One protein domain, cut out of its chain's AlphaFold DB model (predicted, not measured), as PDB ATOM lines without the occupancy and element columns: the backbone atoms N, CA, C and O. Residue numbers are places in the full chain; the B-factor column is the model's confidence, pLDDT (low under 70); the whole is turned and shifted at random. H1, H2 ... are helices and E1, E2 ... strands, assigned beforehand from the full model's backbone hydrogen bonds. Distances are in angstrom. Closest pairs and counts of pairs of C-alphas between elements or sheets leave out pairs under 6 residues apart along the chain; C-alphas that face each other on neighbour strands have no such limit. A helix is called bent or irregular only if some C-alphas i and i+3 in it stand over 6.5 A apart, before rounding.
ATOM      1  N   ASP A   7     456.301 576.584 869.539       97.50
ATOM      2  CA  ASP A   7     457.472 575.716 869.692       97.50
ATOM      3  C   ASP A   7     457.309 574.750 870.877       97.50
ATOM      4  O   ASP A   7     457.430 573.533 870.713       97.50
ATOM      5  N   THR A   8     456.945 575.272 872.052       96.88
ATOM      6  CA  THR A   8     456.689 574.451 873.244       96.88
ATOM      7  C   THR A   8     455.528 573.487 873.022       96.88
ATOM      8  O   THR A   8     455.660 572.299 873.320       96.88
ATOM      9  N   ALA A   9     454.410 573.959 872.464       96.69
ATOM     10  CA  ALA A   9     453.222 573.134 872.265       96.69
ATOM     11  C   ALA A   9     453.477 571.970 871.292       96.69
ATOM     12  O   ALA A   9     453.093 570.836 871.578       96.69
ATOM     13  N   ARG A  10     454.198 572.208 870.187       97.44
ATOM     14  CA  ARG A  10     454.597 571.143 869.250       97.44
ATOM     15  C   ARG A  10     455.540 570.128 869.891       97.44
ATOM     16  O   ARG A  10     455.379 568.933 869.667       97.44
ATOM     17  N   LYS A  11     456.507 570.576 870.701       97.62
ATOM     18  CA  LYS A  11     457.424 569.678 871.430       97.62
ATOM     19  C   LYS A  11     456.685 568.811 872.446       97.62
ATOM     20  O   LYS A  11     456.958 567.618 872.535       97.62
ATOM     21  N   MET A  12     455.745 569.401 873.182       96.31
ATOM     22  CA  MET A  12     454.873 568.690 874.116       96.31
ATOM     23  C   MET A  12     454.030 567.628 873.401       96.31
ATOM     24  O   MET A  12     454.012 566.475 873.830       96.31
ATOM     25  N   ASP A  13     453.399 567.982 872.278       94.06
ATOM     26  CA  ASP A  13     452.582 567.049 871.494       94.06
ATOM     27  C   ASP A  13     453.419 565.895 870.917       94.06
ATOM     28  O   ASP A  13     453.066 564.729 871.090       94.06
ATOM     29  N   ALA A  14     454.587 566.200 870.338       95.31
ATOM     30  CA  ALA A  14     455.519 565.200 869.811       95.31
ATOM     31  C   ALA A  14     456.057 564.243 870.890       95.31
ATOM     32  O   ALA A  14     456.393 563.097 870.591       95.31
ATOM     33  N   ALA A  15     456.127 564.696 872.145       97.25
ATOM     34  CA  ALA A  15     456.501 563.878 873.294       97.25
ATOM     35  C   ALA A  15     455.324 563.087 873.899       97.25
ATOM     36  O   ALA A  15     455.516 562.368 874.879       97.25
ATOM     37  N   GLY A  16     454.108 563.220 873.357       95.00
ATOM     38  CA  GLY A  16     452.900 562.605 873.914       95.00
ATOM     39  C   GLY A  16     452.444 563.231 875.237       95.00
ATOM     40  O   GLY A  16     451.720 562.594 875.997       95.00
ATOM     41  N   PHE A  17     452.866 564.464 875.527       95.69
ATOM     42  CA  PHE A  17     452.591 565.175 876.776       95.69
ATOM     43  C   PHE A  17     451.647 566.357 876.537       95.69
ATOM     44  O   PHE A  17     452.028 567.525 876.592       95.69
ATOM     45  N   ARG A  18     450.394 566.040 876.215       94.56
ATOM     46  CA  ARG A  18     449.334 567.021 875.951       94.56
ATOM     47  C   ARG A  18     448.844 567.685 877.250       94.56
ATOM     48  O   ARG A  18     448.775 566.991 878.261       94.56
ATOM     49  N   PRO A  19     448.478 568.984 877.254       95.25
ATOM     50  CA  PRO A  19     447.823 569.587 878.412       95.25
ATOM     51  C   PRO A  19     446.446 568.963 878.659       95.25
ATOM     52  O   PRO A  19     445.700 568.697 877.718       95.25
ATOM     53  N   ASP A  20     446.083 568.801 879.929       96.44
ATOM     54  CA  ASP A  20     444.758 568.303 880.317       96.44
ATOM     55  C   ASP A  20     443.653 569.358 880.140       96.44
ATOM     56  O   ASP A  20     442.506 569.020 879.853       96.44
ATOM     57  N   VAL A  21     443.994 570.637 880.334       97.94
ATOM     58  CA  VAL A  21     443.058 571.769 880.316       97.94
ATOM     59  C   VAL A  21     443.541 572.843 879.347       97.94
ATOM     60  O   VAL A  21     444.718 573.201 879.339       97.94
ATOM     61  N   ILE A  22     442.606 573.396 878.574       97.75
ATOM     62  CA  ILE A  22     442.814 574.587 877.748       97.75
ATOM     63  C   ILE A  22     442.172 575.790 878.446       97.75
ATOM     64  O   ILE A  22     440.991 575.766 878.790       97.75
ATOM     65  N   SER A  23     442.951 576.856 878.616       96.38
ATOM     66  CA  SER A  23     442.511 578.145 879.162       96.38
ATOM     67  C   SER A  23     443.199 579.302 878.439       96.38
ATOM     68  O   SER A  23     444.285 579.120 877.889       96.38
ATOM     69  N   SER A  24     442.621 580.501 878.503       93.25
ATOM     70  CA  SER A  24     443.150 581.674 877.798       93.25
ATOM     71  C   SER A  24     444.155 582.517 878.580       93.25
ATOM     72  O   SER A  24     444.937 583.221 877.948       93.25
ATOM     73  N   ASP A  25     444.111 582.479 879.918       92.31
ATOM     74  CA  ASP A  25     444.778 583.471 880.782       92.31
ATOM     75  C   ASP A  25     444.492 584.914 880.317       92.31
ATOM     76  O   ASP A  25     445.379 585.753 880.197       92.31
ATOM     77  N   ILE A  26     443.239 585.190 879.936       92.00
ATOM     78  CA  ILE A  26     442.881 586.485 879.364       92.00
ATOM     79  C   ILE A  26     442.818 587.587 880.425       92.00
ATOM     80  O   ILE A  26     442.171 587.452 881.462       92.00
ATOM     81  N   HIS A  27     443.450 588.719 880.128       90.62
ATOM     82  CA  HIS A  27     443.446 589.924 880.950       90.62
ATOM     83  C   HIS A  27     443.687 591.175 880.085       90.62
ATOM     84  O   HIS A  27     443.927 591.088 878.879       90.62
ATOM     85  N   ALA A  28     443.677 592.360 880.704       91.19
ATOM     86  CA  ALA A  28     443.760 593.663 880.025       91.19
ATOM     87  C   ALA A  28     444.995 593.875 879.121       91.19
ATOM     88  O   ALA A  28     445.015 594.807 878.330       91.19
ATOM     89  N   PHE A  29     446.023 593.025 879.224       86.56
ATOM     90  CA  PHE A  29     447.242 593.130 878.412       86.56
ATOM     91  C   PHE A  29     447.301 592.118 877.261       86.56
ATOM     92  O   PHE A  29     448.293 592.110 876.533       86.56
ATOM     93  N   CYS A  30     446.309 591.233 877.123       84.12
ATOM     94  CA  CYS A  30     446.293 590.210 876.072       84.12
ATOM     95  C   CYS A  30     444.916 589.987 875.421       84.12
ATOM     96  O   CYS A  30     444.776 589.084 874.590       84.12
ATOM     97  N   ILE A  31     443.914 590.799 875.783       88.25
ATOM     98  CA  ILE A  31     442.575 590.782 875.176       88.25
ATOM     99  C   ILE A  31     442.609 591.164 873.691       88.25
ATOM    100  O   ILE A  31     441.929 590.545 872.884       88.25
ATOM    101  N   ASP A  32     443.498 592.079 873.303       88.31
ATOM    102  CA  ASP A  32     443.741 592.428 871.894       88.31
ATOM    103  C   ASP A  32     444.772 591.502 871.223       88.31
ATOM    104  O   ASP A  32     445.246 591.767 870.120       88.31
ATOM    105  N   GLY A  33     445.120 590.401 871.893       83.94
ATOM    106  CA  GLY A  33     446.087 589.413 871.439       83.94
ATOM    107  C   GLY A  33     447.312 589.307 872.352       83.94
ATOM    108  O   GLY A  33     447.664 590.253 873.057       83.94
ATOM    109  N   PRO A  34     447.975 588.137 872.384       84.88
ATOM    110  CA  PRO A  34     447.777 587.006 871.473       84.88
ATOM    111  C   PRO A  34     446.722 585.987 871.941       84.88
ATOM    112  O   PRO A  34     446.514 584.984 871.262       84.88
ATOM    113  N   ALA A  35     446.093 586.178 873.107       87.38
ATOM    114  CA  ALA A  35     445.085 585.246 873.617       87.38
ATOM    115  C   ALA A  35     443.713 585.477 872.971       87.38
ATOM    116  O   ALA A  35     443.101 584.512 872.530       87.38
ATOM    117  N   HIS A  36     443.276 586.738 872.868       91.88
ATOM    118  CA  HIS A  36     441.965 587.184 872.360       91.88
ATOM    119  C   HIS A  36     440.751 586.687 873.145       91.88
ATOM    120  O   HIS A  36     440.011 587.488 873.699       91.88
ATOM    121  N   ASP A  37     440.551 585.378 873.204       94.25
ATOM    122  CA  ASP A  37     439.509 584.688 873.954       94.25
ATOM    123  C   ASP A  37     439.845 583.187 874.021       94.25
ATOM    124  O   ASP A  37     440.850 582.716 873.478       94.25
ATOM    125  N   ASN A  38     439.020 582.397 874.711       96.75
ATOM    126  CA  ASN A  38     439.283 580.964 874.830       96.75
ATOM    127  C   ASN A  38     439.046 580.191 873.519       96.75
ATOM    128  O   ASN A  38     439.686 579.165 873.306       96.75
ATOM    129  N   LEU A  39     438.175 580.668 872.620       97.25
ATOM    130  CA  LEU A  39     437.908 580.014 871.334       97.25
ATOM    131  C   LEU A  39     439.084 580.182 870.362       97.25
ATOM    132  O   LEU A  39     439.407 579.251 869.619       97.25
ATOM    133  N   ASN A  40     439.778 581.320 870.407       96.38
ATOM    134  CA  ASN A  40     441.022 581.546 869.683       96.38
ATOM    135  C   ASN A  40     442.108 580.580 870.171       96.38
ATOM    136  O   ASN A  40     442.720 579.886 869.362       96.38
ATOM    137  N   VAL A  41     442.276 580.438 871.492       97.25
ATOM    138  CA  VAL A  41     443.226 579.469 872.062       97.25
ATOM    139  C   VAL A  41     442.854 578.032 871.691       97.25
ATOM    140  O   VAL A  41     443.716 577.291 871.229       97.25
ATOM    141  N   MET A  42     441.580 577.642 871.784       98.25
ATOM    142  CA  MET A  42     441.097 576.338 871.301       98.25
ATOM    143  C   MET A  42     441.408 576.123 869.810       98.25
ATOM    144  O   MET A  42     441.819 575.033 869.413       98.25
ATOM    145  N   THR A  43     441.284 577.165 868.983       98.12
ATOM    146  CA  THR A  43     441.639 577.117 867.554       98.12
ATOM    147  C   THR A  43     443.137 576.870 867.347       98.12
ATOM    148  O   THR A  43     443.505 576.144 866.425       98.12
ATOM    149  N   LYS A  44     444.015 577.362 868.234       97.88
ATOM    150  CA  LYS A  44     445.450 577.024 868.185       97.88
ATOM    151  C   LYS A  44     445.693 575.527 868.350       97.88
ATOM    152  O   LYS A  44     446.495 574.958 867.617       97.88
ATOM    153  N   PHE A  45     444.960 574.868 869.246       97.88
ATOM    154  CA  PHE A  45     445.054 573.414 869.410       97.88
ATOM    155  C   PHE A  45     444.476 572.644 868.214       97.88
ATOM    156  O   PHE A  45     445.046 571.628 867.820       97.88
ATOM    157  N   LEU A  46     443.427 573.154 867.560       97.88
ATOM    158  CA  LEU A  46     442.980 572.595 866.275       97.88
ATOM    159  C   LEU A  46     444.067 572.714 865.196       97.88
ATOM    160  O   LEU A  46     444.307 571.756 864.464       97.88
ATOM    161  N   ALA A  47     444.778 573.843 865.137       97.75
ATOM    162  CA  ALA A  47     445.899 574.034 864.218       97.75
ATOM    163  C   ALA A  47     447.118 573.146 864.552       97.75
ATOM    164  O   ALA A  47     447.874 572.796 863.647       97.75
ATOM    165  N   LEU A  48     447.282 572.713 865.811       96.75
ATOM    166  CA  LEU A  48     448.230 571.652 866.204       96.75
ATOM    167  C   LEU A  48     447.786 570.247 865.757       96.75
ATOM    168  O   LEU A  48     448.526 569.287 865.953       96.75
ATOM    169  N   GLY A  49     446.595 570.104 865.169       95.94
ATOM    170  CA  GLY A  49     446.060 568.829 864.692       95.94
ATOM    171  C   GLY A  49     445.242 568.060 865.728       95.94
ATOM    172  O   GLY A  49     444.962 566.877 865.527       95.94
ATOM    173  N   TRP A  50     444.843 568.693 866.836       97.44
ATOM    174  CA  TRP A  50     443.935 568.056 867.787       97.44
ATOM    175  C   TRP A  50     442.537 567.895 867.193       97.44
ATOM    176  O   TRP A  50     442.079 568.699 866.378       97.44
ATOM    177  N   SER A  51     441.831 566.854 867.632       97.12
ATOM    178  CA  SER A  51     440.446 566.650 867.229       97.12
ATOM    179  C   SER A  51     439.520 567.647 867.939       97.12
ATOM    180  O   SER A  51     439.794 568.090 869.056       97.12
ATOM    181  N   VAL A  52     438.386 567.985 867.314       97.50
ATOM    182  CA  VAL A  52     437.362 568.833 867.951       97.50
ATOM    183  C   VAL A  52     436.897 568.252 869.298       97.50
ATOM    184  O   VAL A  52     436.841 569.022 870.255       97.50
ATOM    185  N   PRO A  53     436.615 566.936 869.434       97.88
ATOM    186  CA  PRO A  53     436.287 566.345 870.732       97.88
ATOM    187  C   PRO A  53     437.359 566.557 871.805       97.88
ATOM    188  O   PRO A  53     437.003 566.917 872.924       97.88
ATOM    189  N   ASP A  54     438.645 566.393 871.475       98.12
ATOM    190  CA  ASP A  54     439.738 566.569 872.446       98.12
ATOM    191  C   ASP A  54     439.829 568.021 872.923       98.12
ATOM    192  O   ASP A  54     439.908 568.287 874.123       98.12
ATOM    193  N   VAL A  55     439.756 568.973 871.987       98.31
ATOM    194  CA  VAL A  55     439.794 570.409 872.296       98.31
ATOM    195  C   VAL A  55     438.585 570.826 873.134       98.31
ATOM    196  O   VAL A  55     438.734 571.558 874.111       98.31
ATOM    197  N   VAL A  56     437.386 570.341 872.793       98.31
ATOM    198  CA  VAL A  56     436.171 570.615 873.572       98.31
ATOM    199  C   VAL A  56     436.279 570.004 874.965       98.31
ATOM    200  O   VAL A  56     435.999 570.700 875.937       98.31
ATOM    201  N   ALA A  57     436.723 568.750 875.099       98.38
ATOM    202  CA  ALA A  57     436.878 568.090 876.394       98.38
ATOM    203  C   ALA A  57     437.865 568.833 877.313       98.38
ATOM    204  O   ALA A  57     437.547 569.082 878.480       98.38
ATOM    205  N   ALA A  58     439.011 569.258 876.773       98.50
ATOM    206  CA  ALA A  58     440.020 570.027 877.501       98.50
ATOM    207  C   ALA A  58     439.535 571.429 877.928       98.50
ATOM    208  O   ALA A  58     440.067 571.998 878.877       98.50
ATOM    209  N   ALA A  59     438.510 571.985 877.276       98.31
ATOM    210  CA  ALA A  59     437.915 573.284 877.610       98.31
ATOM    211  C   ALA A  59     436.579 573.189 878.383       98.31
ATOM    212  O   ALA A  59     435.977 574.219 878.680       98.31
ATOM    213  N   SER A  60     436.092 571.982 878.705       98.19
ATOM    214  CA  SER A  60     434.783 571.769 879.349       98.19
ATOM    215  C   SER A  60     434.860 570.806 880.537       98.19
ATOM    216  O   SER A  60     435.002 571.229 881.684       98.19
ATOM    217  N   ILE A  61     434.791 569.500 880.284       98.31
ATOM    218  CA  ILE A  61     434.763 568.474 881.328       98.31
ATOM    219  C   ILE A  61     436.076 568.405 882.116       98.31
ATOM    220  O   ILE A  61     436.061 568.106 883.310       98.31
ATOM    221  N   ALA A  62     437.214 568.700 881.479       98.50
ATOM    222  CA  ALA A  62     438.513 568.690 882.142       98.50
ATOM    223  C   ALA A  62     438.639 569.783 883.224       98.50
ATOM    224  O   ALA A  62     438.878 569.418 884.380       98.50
ATOM    225  N   PRO A  63     438.413 571.087 882.944       98.25
ATOM    226  CA  PRO A  63     438.445 572.106 883.991       98.25
ATOM    227  C   PRO A  63     437.358 571.885 885.050       98.25
ATOM    228  O   PRO A  63     437.631 572.065 886.235       98.25
ATOM    229  N   ALA A  64     436.161 571.418 884.670       98.06
ATOM    230  CA  ALA A  64     435.110 571.075 885.632       98.06
ATOM    231  C   ALA A  64     435.573 570.000 886.633       98.06
ATOM    232  O   ALA A  64     435.379 570.145 887.842       98.06
ATOM    233  N   ARG A  65     436.267 568.958 886.152       98.00
ATOM    234  CA  ARG A  65     436.860 567.916 887.002       98.00
ATOM    235  C   ARG A  65     437.931 568.477 887.934       98.00
ATOM    236  O   ARG A  65     437.906 568.160 889.120       98.00
ATOM    237  N   VAL A  66     438.844 569.305 887.420       98.06
ATOM    238  CA  VAL A  66     439.909 569.939 888.223       98.06
ATOM    239  C   VAL A  66     439.319 570.802 889.344       98.06
ATOM    240  O   VAL A  66     439.837 570.803 890.456       98.06
ATOM    241  N   LEU A  67     438.204 571.486 889.077       98.00
ATOM    242  CA  LEU A  67     437.500 572.333 890.043       98.00
ATOM    243  C   LEU A  67     436.555 571.565 890.983       98.00
ATOM    244  O   LEU A  67     435.906 572.184 891.824       98.00
ATOM    245  N   GLY A  68     436.429 570.240 890.843       97.75
ATOM    246  CA  GLY A  68     435.487 569.443 891.635       97.75
ATOM    247  C   GLY A  68     434.012 569.755 891.346       97.75
ATOM    248  O   GLY A  68     433.156 569.534 892.200       97.75
ATOM    249  N   ARG A  69     433.701 570.278 890.155       97.50
ATOM    250  CA  ARG A  69     432.349 570.644 889.710       97.50
ATOM    251  C   ARG A  69     431.771 569.569 888.801       97.50
ATOM    252  O   ARG A  69     431.690 569.737 887.590       97.50
ATOM    253  N   SER A  70     431.373 568.446 889.397       96.19
ATOM    254  CA  SER A  70     430.768 567.321 888.666       96.19
ATOM    255  C   SER A  70     429.415 567.645 888.025       96.19
ATOM    256  O   SER A  70     428.901 566.828 887.276       96.19
ATOM    257  N   ASP A  71     428.828 568.797 888.344       97.06
ATOM    258  CA  ASP A  71     427.599 569.333 887.759       97.06
ATOM    259  C   ASP A  71     427.850 570.226 886.524       97.06
ATOM    260  O   ASP A  71     426.899 570.763 885.964       97.06
ATOM    261  N   LEU A  72     429.107 570.411 886.092       97.56
ATOM    262  CA  LEU A  72     429.494 571.251 884.951       97.56
ATOM    263  C   LEU A  72     430.309 570.488 883.895       97.56
ATOM    264  O   LEU A  72     430.851 569.410 884.134       97.56
ATOM    265  N   GLY A  73     430.449 571.099 882.714       96.56
ATOM    266  CA  GLY A  73     431.365 570.641 881.664       96.56
ATOM    267  C   GLY A  73     430.857 569.468 880.822       96.56
ATOM    268  O   GLY A  73     431.602 568.963 879.986       96.56
ATOM    269  N   HIS A  74     429.608 569.035 881.005       97.06
ATOM    270  CA  HIS A  74     428.970 568.001 880.193       97.06
ATOM    271  C   HIS A  74     427.477 568.283 879.994       97.06
ATOM    272  O   HIS A  74     426.874 569.044 880.742       97.06
ATOM    273  N   LEU A  75     426.875 567.625 878.999       96.19
ATOM    274  CA  LEU A  75     425.437 567.667 878.733       96.19
ATOM    275  C   LEU A  75     424.825 566.332 879.174       96.19
ATOM    276  O   LEU A  75     424.817 565.365 878.416       96.19
ATOM    277  N   GLY A  76     424.389 566.248 880.429       94.88
ATOM    278  CA  GLY A  76     423.766 565.048 880.995       94.88
ATOM    279  C   GLY A  76     422.708 565.395 882.038       94.88
ATOM    280  O   GLY A  76     422.588 566.549 882.428       94.88
ATOM    281  N   GLU A  77     421.959 564.399 882.509       94.19
ATOM    282  CA  GLU A  77     420.800 564.603 883.401       94.19
ATOM    283  C   GLU A  77     421.147 565.264 884.744       94.19
ATOM    284  O   GLU A  77     420.298 565.895 885.365       94.19
ATOM    285  N   THR A  78     422.395 565.128 885.192       94.19
ATOM    286  CA  THR A  78     422.896 565.717 886.441       94.19
ATOM    287  C   THR A  78     423.601 567.059 886.240       94.19
ATOM    288  O   THR A  78     424.089 567.627 887.216       94.19
ATOM    289  N   ALA A  79     423.724 567.534 884.997       96.81
ATOM    290  CA  ALA A  79     424.411 568.781 884.690       96.81
ATOM    291  C   ALA A  79     423.518 569.995 884.963       96.81
ATOM    292  O   ALA A  79     422.297 569.946 884.796       96.81
ATOM    293  N   GLN A  80     424.147 571.117 885.305       96.81
ATOM    294  CA  GLN A  80     423.513 572.428 885.209       96.81
ATOM    295  C   GLN A  80     423.081 572.692 883.754       96.81
ATOM    296  O   GLN A  80     423.749 572.222 882.827       96.81
ATOM    297  N   PRO A  81     422.001 573.459 883.525       96.31
ATOM    298  CA  PRO A  81     421.501 573.786 882.190       96.31
ATOM    299  C   PRO A  81     422.367 574.864 881.509       96.31
ATOM    300  O   PRO A  81     421.898 575.954 881.183       96.31
ATOM    301  N   GLU A  82     423.642 574.538 881.304       96.94
ATOM    302  CA  GLU A  82     424.680 575.387 880.726       96.94
ATOM    303  C   GLU A  82     425.151 574.792 879.395       96.94
ATOM    304  O   GLU A  82     425.454 573.598 879.304       96.94
ATOM    305  N   ALA A  83     425.248 575.610 878.348       97.56
ATOM    306  CA  ALA A  83     425.783 575.171 877.061       97.56
ATOM    307  C   ALA A  83     426.448 576.318 876.296       97.56
ATOM    308  O   ALA A  83     426.081 577.481 876.426       97.56
ATOM    309  N   SER A  84     427.406 575.993 875.431       97.88
ATOM    310  CA  SER A  84     427.960 576.935 874.454       97.88
ATOM    311  C   SER A  84     427.701 576.418 873.048       97.88
ATOM    312  O   SER A  84     428.029 575.275 872.731       97.88
ATOM    313  N   VAL A  85     427.126 577.263 872.194       98.19
ATOM    314  CA  VAL A  85     426.942 576.972 870.772       98.19
ATOM    315  C   VAL A  85     428.040 577.692 870.010       98.19
ATOM    316  O   VAL A  85     428.127 578.920 870.010       98.19
ATOM    317  N   ILE A  86     428.900 576.911 869.368       98.19
ATOM    318  CA  ILE A  86     430.105 577.385 868.690       98.19
ATOM    319  C   ILE A  86     430.014 576.977 867.223       98.19
ATOM    320  O   ILE A  86     429.601 575.864 866.894       98.19
ATOM    321  N   ARG A  87     430.418 577.876 866.328       97.94
ATOM    322  CA  ARG A  87     430.541 577.611 864.895       97.94
ATOM    323  C   ARG A  87     432.013 577.516 864.525       97.94
ATOM    324  O   ARG A  87     432.793 578.386 864.894       97.94
ATOM    325  N   ARG A  88     432.376 576.498 863.745       97.31
ATOM    326  CA  ARG A  88     433.646 576.480 863.015       97.31
ATOM    327  C   ARG A  88     433.446 577.227 861.701       97.31
ATOM    328  O   ARG A  88     432.753 576.736 860.813       97.31
ATOM    329  N   THR A  89     434.008 578.420 861.612       95.56
ATOM    330  CA  THR A  89     433.895 579.300 860.449       95.56
ATOM    331  C   THR A  89     435.125 579.111 859.570       95.56
ATOM    332  O   THR A  89     436.244 579.251 860.054       95.56
ATOM    333  N   SER A  90     434.935 578.759 858.297       95.94
ATOM    334  CA  SER A  90     436.034 578.659 857.327       95.94
ATOM    335  C   SER A  90     436.619 580.035 857.010       95.94
ATOM    336  O   SER A  90     435.879 581.010 856.886       95.94
ATOM    337  N   GLY A  91     437.933 580.095 856.825       92.38
ATOM    338  CA  GLY A  91     438.663 581.313 856.490       92.38
ATOM    339  C   GLY A  91     440.064 581.300 857.085       92.38
ATOM    340  O   GLY A  91     440.296 580.680 858.118       92.38
ATOM    341  N   ASN A  92     440.995 581.999 856.437       95.06
ATOM    342  CA  ASN A  92     442.355 582.117 856.948       95.06
ATOM    343  C   ASN A  92     442.364 582.998 858.201       95.06
ATOM    344  O   ASN A  92     441.952 584.157 858.143       95.06
ATOM    345  N   VAL A  93     442.849 582.447 859.309       95.62
ATOM    346  CA  VAL A  93     443.084 583.167 860.560       95.62
ATOM    347  C   VAL A  93     444.544 583.034 860.957       95.62
ATOM    348  O   VAL A  93     445.094 581.933 860.987       95.62
ATOM    349  N   ASP A  94     445.157 584.164 861.281       96.75
ATOM    350  CA  ASP A  94     446.523 584.222 861.775       96.75
ATOM    351  C   ASP A  94     446.526 584.124 863.304       96.75
ATOM    352  O   ASP A  94     445.912 584.925 864.009       96.75
ATOM    353  N   LEU A  95     447.215 583.109 863.823       96.75
ATOM    354  CA  LEU A  95     447.248 582.772 865.239       96.75
ATOM    355  C   LEU A  95     448.650 583.037 865.797       96.75
ATOM    356  O   LEU A  95     449.541 582.186 865.735       96.75
ATOM    357  N   ALA A  96     448.845 584.239 866.337       95.81
ATOM    358  CA  ALA A  96     450.105 584.630 866.961       95.81
ATOM    359  C   ALA A  96     450.282 583.958 868.331       95.81
ATOM    360  O   ALA A  96     449.317 583.784 869.085       95.81
ATOM    361  N   ASP A  97     451.512 583.607 868.689       95.25
ATOM    362  CA  ASP A  97     451.878 583.241 870.056       95.25
ATOM    363  C   ASP A  97     452.573 584.387 870.808       95.25
ATOM    364  O   ASP A  97     452.731 585.498 870.301       95.25
ATOM    365  N   VAL A  98     452.969 584.139 872.059       94.19
ATOM    366  CA  VAL A  98     453.591 585.166 872.915       94.19
ATOM    367  C   VAL A  98     455.045 585.468 872.553       94.19
ATOM    368  O   VAL A  98     455.608 586.435 873.066       94.19
ATOM    369  N   THR A  99     455.649 584.645 871.697       95.06
ATOM    370  CA  THR A  99     457.018 584.793 871.190       95.06
ATOM    371  C   THR A  99     457.062 585.478 869.822       95.06
ATOM    372  O   THR A  99     458.142 585.827 869.348       95.06
ATOM    373  N   GLY A 100     455.894 585.732 869.220       93.75
ATOM    374  CA  GLY A 100     455.744 586.373 867.916       93.75
ATOM    375  C   GLY A 100     455.688 585.394 866.743       93.75
ATOM    376  O   GLY A 100     455.625 585.841 865.600       93.75
ATOM    377  N   GLU A 101     455.691 584.080 866.990       97.25
ATOM    378  CA  GLU A 101     455.465 583.101 865.927       97.25
ATOM    379  C   GLU A 101     453.998 583.156 865.477       97.25
ATOM    380  O   GLU A 101     453.077 583.177 866.299       97.25
ATOM    381  N   LEU A 102     453.790 583.167 864.159       97.06
ATOM    382  CA  LEU A 102     452.484 583.243 863.515       97.06
ATOM    383  C   LEU A 102     452.198 581.944 862.759       97.06
ATOM    384  O   LEU A 102     452.979 581.546 861.895       97.06
ATOM    385  N   VAL A 103     451.061 581.316 863.050       98.06
ATOM    386  CA  VAL A 103     450.564 580.151 862.306       98.06
ATOM    387  C   VAL A 103     449.220 580.501 861.684       98.06
ATOM    388  O   VAL A 103     448.298 580.897 862.394       98.06
ATOM    389  N   THR A 104     449.090 580.333 860.368       98.06
ATOM    390  CA  THR A 104     447.809 580.501 859.669       98.06
ATOM    391  C   THR A 104     447.016 579.194 859.700       98.06
ATOM    392  O   THR A 104     447.540 578.134 859.351       98.06
ATOM    393  N   HIS A 105     445.743 579.266 860.083       97.94
ATOM    394  CA  HIS A 105     444.798 578.148 860.045       97.94
ATOM    395  C   HIS A 105     443.605 578.475 859.137       97.94
ATOM    396  O   HIS A 105     443.269 579.639 858.956       97.94
ATOM    397  N   ASP A 106     442.966 577.461 858.556       97.56
ATOM    398  CA  ASP A 106     441.903 577.605 857.544       97.56
ATOM    399  C   ASP A 106     440.490 577.744 858.137       97.56
ATOM    400  O   ASP A 106     439.485 577.759 857.414       97.56
ATOM    401  N   SER A 107     440.397 577.813 859.465       96.94
ATOM    402  CA  SER A 107     439.141 577.992 860.176       96.94
ATOM    403  C   SER A 107     439.335 578.593 861.565       96.94
ATOM    404  O   SER A 107     440.407 578.499 862.155       96.94
ATOM    405  N   LEU A 108     438.268 579.178 862.105       97.06
ATOM    406  CA  LEU A 108     438.216 579.762 863.442       97.06
ATOM    407  C   LEU A 108     436.968 579.271 864.179       97.06
ATOM    408  O   LEU A 108     435.884 579.183 863.594       97.06
ATOM    409  N   LEU A 109     437.099 578.968 865.469       98.00
ATOM    410  CA  LEU A 109     435.946 578.780 866.344       98.00
ATOM    411  C   LEU A 109     435.376 580.146 866.736       98.00
ATOM    412  O   LEU A 109     436.071 580.971 867.317       98.00
ATOM    413  N   THR A 110     434.103 580.374 866.431       96.81
ATOM    414  CA  THR A 110     433.396 581.630 866.707       96.81
ATOM    415  C   THR A 110     432.140 581.358 867.527       96.81
ATOM    416  O   THR A 110     431.450 580.366 867.250       96.81
ATOM    417  N   PRO A 111     431.797 582.212 868.501       97.00
ATOM    418  CA  PRO A 111     430.611 582.007 869.314       97.00
ATOM    419  C   PRO A 111     429.347 582.251 868.477       97.00
ATOM    420  O   PRO A 111     429.305 583.131 867.619       97.00
ATOM    421  N   VAL A 112     428.313 581.445 868.708       98.44
ATOM    422  CA  VAL A 112     426.946 581.699 868.214       98.44
ATOM    423  C   VAL A 112     426.069 582.203 869.358       98.44
ATOM    424  O   VAL A 112     425.213 583.060 869.159       98.44
ATOM    425  N   GLY A 113     426.298 581.668 870.554       98.12
ATOM    426  CA  GLY A 113     425.654 582.080 871.790       98.12
ATOM    427  C   GLY A 113     425.844 581.030 872.877       98.12
ATOM    428  O   GLY A 113     426.536 580.023 872.686       98.12
ATOM    429  N   THR A 114     425.230 581.268 874.022       98.12
ATOM    430  CA  THR A 114     425.326 580.421 875.212       98.12
ATOM    431  C   THR A 114     423.948 580.181 875.809       98.12
ATOM    432  O   THR A 114     423.029 580.970 875.610       98.12
ATOM    433  N   VAL A 115     423.797 579.065 876.512       98.12
ATOM    434  CA  VAL A 115     422.683 578.829 877.424       98.12
ATOM    435  C   VAL A 115     423.240 578.961 878.831       98.12
ATOM    436  O   VAL A 115     424.204 578.266 879.138       98.12
ATOM    437  N   SER A 116     422.651 579.836 879.644       96.75
ATOM    438  CA  SER A 116     423.024 580.056 881.044       96.75
ATOM    439  C   SER A 116     421.774 579.950 881.904       96.75
ATOM    440  O   SER A 116     420.782 580.625 881.639       96.75
ATOM    441  N   GLY A 117     421.773 579.075 882.909       95.25
ATOM    442  CA  GLY A 117     420.591 578.822 883.737       95.25
ATOM    443  C   GLY A 117     419.355 578.352 882.951       95.25
ATOM    444  O   GLY A 117     418.234 578.530 883.419       95.25
ATOM    445  N   GLY A 118     419.537 577.767 881.761       95.25
ATOM    446  CA  GLY A 118     418.449 577.375 880.858       95.25
ATOM    447  C   GLY A 118     417.929 578.480 879.930       95.25
ATOM    448  O   GLY A 118     417.048 578.207 879.114       95.25
ATOM    449  N   GLU A 119     418.477 579.694 879.996       98.12
ATOM    450  CA  GLU A 119     418.114 580.811 879.117       98.12
ATOM    451  C   GLU A 119     419.125 580.997 877.982       98.12
ATOM    452  O   GLU A 119     420.327 580.839 878.175       98.12
ATOM    453  N   TRP A 120     418.644 581.331 876.781       98.25
ATOM    454  CA  TRP A 120     419.493 581.576 875.612       98.25
ATOM    455  C   TRP A 120     420.017 583.016 875.568       98.25
ATOM    456  O   TRP A 120     419.241 583.970 875.624       98.25
ATOM    457  N   HIS A 121     421.319 583.156 875.326       98.19
ATOM    458  CA  HIS A 121     422.017 584.422 875.131       98.19
ATOM    459  C   HIS A 121     422.781 584.401 873.796       98.19
ATOM    460  O   HIS A 121     423.720 583.610 873.652       98.19
ATOM    461  N   PRO A 122     422.417 585.235 872.804       97.75
ATOM    462  CA  PRO A 122     423.192 585.352 871.571       97.75
ATOM    463  C   PRO A 122     424.566 585.980 871.846       97.75
ATOM    464  O   PRO A 122     424.713 586.751 872.795       97.75
ATOM    465  N   ALA A 123     425.551 585.620 871.020       91.62
ATOM    466  CA  ALA A 123     426.896 586.198 871.057       91.62
ATOM    467  C   ALA A 123     426.935 587.659 870.585       91.62
ATOM    468  O   ALA A 123     426.099 588.026 869.724       91.62
TER     469      ALA A 123
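Overview. This is residues 7 to 123 of the 123 residues of an uncharacterized protein of Aestuariivita sp (UniProt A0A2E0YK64). A long, strongly bent ribbon of two antiparallel strands, E1 and E2, with the short E3 at one end of E2, makes a wall, and helix H2 packs on one face of it in the bend. H3 packs on H2, H4 follows H3, and H1 lies away from the other helices and from the sheet. The 117 printed residues have four named helices and then three named strands, H1 H2 H3 H4 E1 E2 E3, of mixed class, the sheet running E1 E2 E3, antiparallel. The whole is compact, radius of gyration of the C-alphas 15.0 A, spanning 42 by 32 by 28 A.

Along the chain. H1, residues 7 to 14, begins with C-alpha 7 at (457.472, 575.716, 869.692). H2 is residues 38 to 47, 14.3 A; H3 52 to 58; H4 61 to 66. E1, residues 83 to 96, 28.0 A, bends by 104 degrees at residue 92. E2, residues 102 to 116, 34.4 A, bends by 77 degrees at residue 106. E3, residues 119 to 122, ends with C-alpha 122 at (423.192, 585.352, 871.571).

Arrangement. The strongly twisted sheet is a meander, each strand the antiparallel neighbour of the one before. In the hairpin E1 and E2, N 89 and O 108 are 2.8 A apart; in the hairpin E2 and E3, N 114 and O 121, 2.8 A. H2 is on the sheet, height 6.0 A; its closest C-alphas to E2 are Leu 39 and Leu 109, 5.5 A. H2 and H3 touch at a steep tilt of 52 degrees, opposite ways, closest C-alphas Met 42 and Val 55, 6.2 A. H3 and H4 meet only through their link. H1 and H2 are apart. In the four helices every O i to N i+4 pair is within hydrogen-bond range.

Size, cuts and confidence. The C-alphas farthest apart, of Glu 77 and Gly 100, are 44.0 A apart. The printed part has no cut. The links H1 to H2, 23 residues, and H4 to E1, 16 residues, are long. No printed residue is under 70 in pLDDT.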